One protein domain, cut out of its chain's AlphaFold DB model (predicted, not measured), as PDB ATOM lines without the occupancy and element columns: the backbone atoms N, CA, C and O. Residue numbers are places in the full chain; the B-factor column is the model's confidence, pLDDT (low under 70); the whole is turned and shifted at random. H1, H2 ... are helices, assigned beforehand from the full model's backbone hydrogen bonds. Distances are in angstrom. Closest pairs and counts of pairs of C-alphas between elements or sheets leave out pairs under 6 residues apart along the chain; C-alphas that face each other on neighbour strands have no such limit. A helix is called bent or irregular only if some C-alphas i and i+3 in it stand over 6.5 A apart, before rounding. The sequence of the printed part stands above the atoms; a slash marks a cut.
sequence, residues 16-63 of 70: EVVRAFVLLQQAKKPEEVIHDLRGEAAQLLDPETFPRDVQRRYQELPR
ATOM      1  N   GLU A  16      -4.021  10.455-121.042       88.56
ATOM      2  CA  GLU A  16      -2.929  11.183-120.381       88.56
ATOM      3  C   GLU A  16      -1.621  11.068-121.164       88.56
ATOM      4  O   GLU A  16      -0.945  12.071-121.358       88.56
ATOM      5  N   VAL A  17      -1.298   9.880-121.684       90.12
ATOM      6  CA  VAL A  17      -0.113   9.662-122.530       90.12
ATOM      7  C   VAL A  17      -0.196  10.492-123.813       90.12
ATOM      8  O   VAL A  17       0.780  11.133-124.198       90.12
ATOM      9  N   VAL A  18      -1.363  10.530-124.465       89.75
ATOM     10  CA  VAL A  18      -1.585  11.362-125.661       89.75
ATOM     11  C   VAL A  18      -1.423  12.843-125.323       89.75
ATOM     12  O   VAL A  18      -0.718  13.561-126.031       89.75
ATOM     13  N   ARG A  19      -2.032  13.308-124.226       89.19
ATOM     14  CA  ARG A  19      -1.928  14.699-123.769       89.19
ATOM     15  C   ARG A  19      -0.482  15.069-123.441       89.19
ATOM     16  O   ARG A  19      -0.007  16.096-123.914       89.19
ATOM     17  N   ALA A  20       0.225  14.219-122.701       89.75
ATOM     18  CA  ALA A  20       1.637  14.383-122.375       89.75
ATOM     19  C   ALA A  20       2.485  14.501-123.643       89.75
ATOM     20  O   ALA A  20       3.274  15.432-123.777       89.75
ATOM     21  N   PHE A  21       2.272  13.598-124.606       91.06
ATOM     22  CA  PHE A  21       2.993  13.596-125.873       91.06
ATOM     23  C   PHE A  21       2.774  14.898-126.648       91.06
ATOM     24  O   PHE A  21       3.739  15.521-127.080       91.06
ATOM     25  N   VAL A  22       1.526  15.360-126.771       90.06
ATOM     26  CA  VAL A  22       1.207  16.625-127.454       90.06
ATOM     27  C   VAL A  22       1.853  17.821-126.751       90.06
ATOM     28  O   VAL A  22       2.427  18.678-127.418       90.06
ATOM     29  N   LEU A  23       1.801  17.884-125.419       90.00
ATOM     30  CA  LEU A  23       2.406  18.980-124.658       90.00
ATOM     31  C   LEU A  23       3.937  19.001-124.803       90.00
ATOM     32  O   LEU A  23       4.515  20.073-124.978       90.00
ATOM     33  N   LEU A  24       4.582  17.832-124.803       89.75
ATOM     34  CA  LEU A  24       6.018  17.704-125.064       89.75
ATOM     35  C   LEU A  24       6.381  18.151-126.492       89.75
ATOM     36  O   LEU A  24       7.385  18.836-126.678       89.75
ATOM     37  N   GLN A  25       5.551  17.834-127.495       86.94
ATOM     38  CA  GLN A  25       5.734  18.303-128.880       86.94
ATOM     39  C   GLN A  25       5.557  19.823-129.024       86.94
ATOM     40  O   GLN A  25       6.190  20.442-129.874       86.94
ATOM     41  N   GLN A  26       4.748  20.453-128.167       87.94
ATOM     42  CA  GLN A  26       4.598  21.914-128.096       87.94
ATOM     43  C   GLN A  26       5.782  22.616-127.401       87.94
ATOM     44  O   GLN A  26       5.664  23.780-127.019       87.94
ATOM     45  N   ALA A  27       6.913  21.924-127.223       77.94
ATOM     46  CA  ALA A  27       8.108  22.410-126.537       77.94
ATOM     47  C   ALA A  27       7.879  22.812-125.067       77.94
ATOM     48  O   ALA A  27       8.653  23.598-124.512       77.94
ATOM     49  N   LYS A  28       6.851  22.262-124.402       82.12
ATOM     50  CA  LYS A  28       6.729  22.406-122.946       82.12
ATOM     51  C   LYS A  28       7.827  21.620-122.240       82.12
ATOM     52  O   LYS A  28       8.206  20.529-122.672       82.12
ATOM     53  N   LYS A  29       8.305  22.155-121.115       89.44
ATOM     54  CA  LYS A  29       9.275  21.454-120.273       89.44
ATOM     55  C   LYS A  29       8.643  20.175-119.712       89.44
ATOM     56  O   LYS A  29       7.512  20.249-119.226       89.44
ATOM     57  N   PRO A  30       9.351  19.033-119.719       87.81
ATOM     58  CA  PRO A  30       8.837  17.783-119.161       87.81
ATOM     59  C   PRO A  30       8.347  17.947-117.723       87.81
ATOM     60  O   PRO A  30       7.267  17.478-117.400       87.81
ATOM     61  N   GLU A  31       9.080  18.703-116.903       88.81
ATOM     62  CA  GLU A  31       8.726  19.030-115.516       88.81
ATOM     63  C   GLU A  31       7.327  19.652-115.397       88.81
ATOM     64  O   GLU A  31       6.524  19.231-114.567       88.81
ATOM     65  N   GLU A  32       6.998  20.612-116.267       90.06
ATOM     66  CA  GLU A  32       5.684  21.258-116.275       90.06
ATOM     67  C   GLU A  32       4.588  20.308-116.757       90.06
ATOM     68  O   GLU A  32       3.480  20.332-116.230       90.06
ATOM     69  N   VAL A  33       4.884  19.454-117.740       89.94
ATOM     70  CA  VAL A  33       3.930  18.449-118.237       89.94
ATOM     71  C   VAL A  33       3.626  17.414-117.158       89.94
ATOM     72  O   VAL A  33       2.466  17.077-116.933       89.94
ATOM     73  N   ILE A  34       4.655  16.935-116.462       87.62
ATOM     74  CA  ILE A  34       4.528  16.002-115.345       87.62
ATOM     75  C   ILE A  34       3.720  16.647-114.215       87.62
ATOM     76  O   ILE A  34       2.788  16.026-113.702       87.62
ATOM     77  N   HIS A  35       4.033  17.896-113.857       88.06
ATOM     78  CA  HIS A  35       3.302  18.646-112.838       88.06
ATOM     79  C   HIS A  35       1.832  18.865-113.219       88.06
ATOM     80  O   HIS A  35       0.952  18.713-112.376       88.06
ATOM     81  N   ASP A  36       1.531  19.151-114.486       87.00
ATOM     82  CA  ASP A  36       0.152  19.301-114.971       87.00
ATOM     83  C   ASP A  36      -0.641  17.980-114.931       87.00
ATOM     84  O   ASP A  36      -1.852  17.986-114.715       87.00
ATOM     85  N   LEU A  37       0.029  16.836-115.102       84.62
ATOM     86  CA  LEU A  37      -0.605  15.511-115.093       84.62
ATOM     87  C   LEU A  37      -0.752  14.909-113.694       84.62
ATOM     88  O   LEU A  37      -1.728  14.214-113.423       84.62
ATOM     89  N   ARG A  38       0.236  15.115-112.819       84.38
ATOM     90  CA  ARG A  38       0.342  14.422-111.526       84.38
ATOM     91  C   ARG A  38       0.314  15.349-110.311       84.38
ATOM     92  O   ARG A  38       0.232  14.844-109.193       84.38
ATOM     93  N   GLY A  39       0.352  16.670-110.489       85.06
ATOM     94  CA  GLY A  39       0.383  17.630-109.384       85.06
ATOM     95  C   GLY A  39       1.545  17.342-108.432       85.06
ATOM     96  O   GLY A  39       2.687  17.226-108.861       85.06
ATOM     97  N   GLU A  40       1.252  17.138-107.148       79.94
ATOM     98  CA  GLU A  40       2.261  16.807-106.128       79.94
ATOM     99  C   GLU A  40       2.956  15.452-106.361       79.94
ATOM    100  O   GLU A  40       4.101  15.265-105.954       79.94
ATOM    101  N   ALA A  41       2.321  14.513-107.073       77.12
ATOM    102  CA  ALA A  41       2.943  13.234-107.428       77.12
ATOM    103  C   ALA A  41       3.972  13.362-108.571       77.12
ATOM    104  O   ALA A  41       4.617  12.378-108.929       77.12
ATOM    105  N   ALA A  42       4.171  14.565-109.120       77.19
ATOM    106  CA  ALA A  42       5.172  14.843-110.145       77.19
ATOM    107  C   ALA A  42       6.604  14.509-109.718       77.19
ATOM    108  O   ALA A  42       7.392  14.061-110.540       77.19
ATOM    109  N   GLN A  43       6.915  14.647-108.429       77.25
ATOM    110  CA  GLN A  43       8.224  14.301-107.860       77.25
ATOM    111  C   GLN A  43       8.591  12.810-107.981       77.25
ATOM    112  O   GLN A  43       9.722  12.428-107.697       77.25
ATOM    113  N   LEU A  44       7.629  11.957-108.346       78.25
ATOM    114  CA  LEU A  44       7.832  10.520-108.540       78.25
ATOM    115  C   LEU A  44       8.244  10.169-109.974       78.25
ATOM    116  O   LEU A  44       8.665   9.040-110.222       78.25
ATOM    117  N   LEU A  45       8.114  11.116-110.906       79.69
ATOM    118  CA  LEU A  45       8.451  10.952-112.312       79.69
ATOM    119  C   LEU A  45       9.737  11.705-112.631       79.69
ATOM    120  O   LEU A  45       9.911  12.863-112.257       79.69
ATOM    121  N   ASP A  46      10.621  11.040-113.364       85.00
ATOM    122  CA  ASP A  46      11.889  11.621-113.775       85.00
ATOM    123  C   ASP A  46      11.710  12.437-115.071       85.00
ATOM    124  O   ASP A  46      11.315  11.872-116.095       85.00
ATOM    125  N   PRO A  47      11.967  13.758-115.072       85.12
ATOM    126  CA  PRO A  47      11.758  14.604-116.244       85.12
ATOM    127  C   PRO A  47      12.723  14.318-117.400       85.12
ATOM    128  O   PRO A  47      12.413  14.694-118.532       85.12
ATOM    129  N   GLU A  48      13.859  13.656-117.161       87.75
ATOM    130  CA  GLU A  48      14.799  13.282-118.219       87.75
ATOM    131  C   GLU A  48      14.316  12.032-118.966       87.75
ATOM    132  O   GLU A  48      14.397  11.973-120.199       87.75
ATOM    133  N   THR A  49      13.768  11.040-118.253       87.12
ATOM    134  CA  THR A  49      13.247   9.814-118.887       87.12
ATOM    135  C   THR A  49      11.807   9.957-119.373       87.12
ATOM    136  O   THR A  49      11.443   9.355-120.389       87.12
ATOM    137  N   PHE A  50      11.008  10.812-118.728       87.75
ATOM    138  CA  PHE A  50       9.583  10.987-119.005       87.75
ATOM    139  C   PHE A  50       9.243  11.200-120.487       87.75
ATOM    140  O   PHE A  50       8.351  10.509-120.979       87.75
ATOM    141  N   PRO A  51       9.932  12.064-121.260       89.38
ATOM    142  CA  PRO A  51       9.597  12.260-122.669       89.38
ATOM    143  C   PRO A  51       9.784  10.992-123.500       89.38
ATOM    144  O   PRO A  51       8.977  10.691-124.379       89.38
ATOM    145  N   ARG A  52      10.838  10.228-123.194       90.00
ATOM    146  CA  ARG A  52      11.150   8.958-123.852       90.00
ATOM    147  C   ARG A  52      10.108   7.900-123.520       90.00
ATOM    148  O   ARG A  52       9.636   7.207-124.419       90.00
ATOM    149  N   ASP A  53       9.738   7.807-122.249       89.75
ATOM    150  CA  ASP A  53       8.741   6.856-121.773       89.75
ATOM    151  C   ASP A  53       7.350   7.186-122.334       89.75
ATOM    152  O   ASP A  53       6.674   6.298-122.855       89.75
ATOM    153  N   VAL A  54       6.949   8.464-122.336       90.69
ATOM    154  CA  VAL A  54       5.700   8.941-122.959       90.69
ATOM    155  C   VAL A  54       5.688   8.634-124.450       90.69
ATOM    156  O   VAL A  54       4.687   8.134-124.959       90.69
ATOM    157  N   GLN A  55       6.790   8.884-125.161       90.31
ATOM    158  CA  GLN A  55       6.896   8.569-126.584       90.31
ATOM    159  C   GLN A  55       6.762   7.064-126.841       90.31
ATOM    160  O   GLN A  55       5.996   6.667-127.722       90.31
ATOM    161  N   ARG A  56       7.468   6.226-126.069       91.00
ATOM    162  CA  ARG A  56       7.355   4.763-126.150       91.00
ATOM    163  C   ARG A  56       5.909   4.341-125.924       91.00
ATOM    164  O   ARG A  56       5.344   3.629-126.753       91.00
ATOM    165  N   ARG A  57       5.279   4.843-124.859       88.44
ATOM    166  CA  ARG A  57       3.922   4.438-124.505       88.44
ATOM    167  C   ARG A  57       2.891   4.909-125.520       88.44
ATOM    168  O   ARG A  57       1.998   4.155-125.891       88.44
ATOM    169  N   TYR A  58       3.059   6.117-126.049       89.06
ATOM    170  CA  TYR A  58       2.247   6.636-127.141       89.06
ATOM    171  C   TYR A  58       2.367   5.762-128.395       89.06
ATOM    172  O   TYR A  58       1.367   5.506-129.063       89.06
ATOM    173  N   GLN A  59       3.558   5.248-128.721       88.56
ATOM    174  CA  GLN A  59       3.731   4.331-129.851       88.56
ATOM    175  C   GLN A  59       2.964   3.017-129.667       88.56
ATOM    176  O   GLN A  59       2.368   2.553-130.641       88.56
ATOM    177  N   GLU A  60       2.907   2.491-128.443       88.94
ATOM    178  CA  GLU A  60       2.162   1.276-128.089       88.94
ATOM    179  C   GLU A  60       0.636   1.459-128.092       88.94
ATOM    180  O   GLU A  60      -0.098   0.477-128.212       88.94
ATOM    181  N   LEU A  61       0.136   2.696-127.993       86.25
ATOM    182  CA  LEU A  61      -1.301   2.946-128.062       86.25
ATOM    183  C   LEU A  61      -1.880   2.538-129.428       86.25
ATOM    184  O   LEU A  61      -1.257   2.768-130.477       86.25
ATOM    185  N   PRO A  62      -3.108   1.989-129.455       84.12
ATOM    186  CA  PRO A  62      -3.791   1.686-130.703       84.12
ATOM    187  C   PRO A  62      -3.996   2.967-131.521       84.12
ATOM    188  O   PRO A  62      -4.292   4.036-130.984       84.12
ATOM    189  N   ARG A  63      -3.873   2.859-132.851       76.00
ATOM    190  CA  ARG A  63      -4.026   3.996-133.783       76.00
ATOM    191  C   ARG A  63      -5.366   4.724-133.648       76.00
ATOM    192  O   ARG A  63      -5.441   5.891-133.999       76.00
TER     193      ARG A  63
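Overview. This is residues 16 to 63 of the 70 residues of an uncharacterized protein of Candidatus Peribacter riflensis (UniProt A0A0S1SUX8). Three short helices pack with H1 between the other two: H1 and H2 make a helical hairpin, and H3 crosses H1 at a steep tilt, about perpendicular to H2. H2 is distorted in its second half, which makes one end of the long axis, while residues 61 to 63, after H3, lie at the other end. The printed part has 48 residues, with three named helices in the order H1, H2, H3 and no named strand; the class is all helix, and the helices hold 36 of the residues. The whole is compact, with a radius of gyration of the C-alphas of 10.1 A, though its outline is elongated, spanning 31 by 20 by 17 A.

Arrangement. H1, residues 16 to 25, touches both other helices. It touches H2, residues 30 to 44, with the C-alphas of Ala 20 and Val 33 the closest at 6.2 A. The two run opposite ways at a steep tilt of 41 degrees, as a helical hairpin. H1 touches H3, residues 50 to 60, with the C-alphas of Val 17 and Val 54 the closest at 5.9 A. Their lines stand at a steep tilt of 60 degrees, and they run opposite ways. H2 and H3 are close but not clearly touching: their closest C-alphas, those of Pro 30 and Pro 51, are 6.6 A apart, and their lines are about perpendicular at 81 degrees. H2 is irregular, with C-alphas 37 and 40 lying 9.5 A apart, and its line is a rough one. In H1 and H3 every O i to N i+4 pair is within hydrogen-bond range; in H2 6 of 11 are.

Along the chain. H1 begins with C-alpha 16 at (-2.929, 11.183, -120.381) and measures 14.1 A from first to last C-alpha, Glu 16 to Gln 25. H2 runs from Pro 30, C-alpha at (8.837, 17.783, -119.161), to Leu 44; it is the longest helix by residues, with 15, yet its first and last C-alphas are 12.9 A apart. H3 runs from Phe 50 to Glu 60 over 15.2 A and ends with C-alpha 60 at (2.162, 1.276, -128.089).

Size, cuts and confidence. The two C-alphas farthest apart, those of Glu 40 and Arg 63, are 31.1 A from each other, and the first and last printed C-alphas, Glu 16 and Arg 63, are 15.2 A apart. The printed part has no cut. The link from H1 to H2, with 4 residues, and the link from H2 to H3, with 5, are both tight. The mean pLDDT of the printed part is 86.5, and no printed residue is under 70.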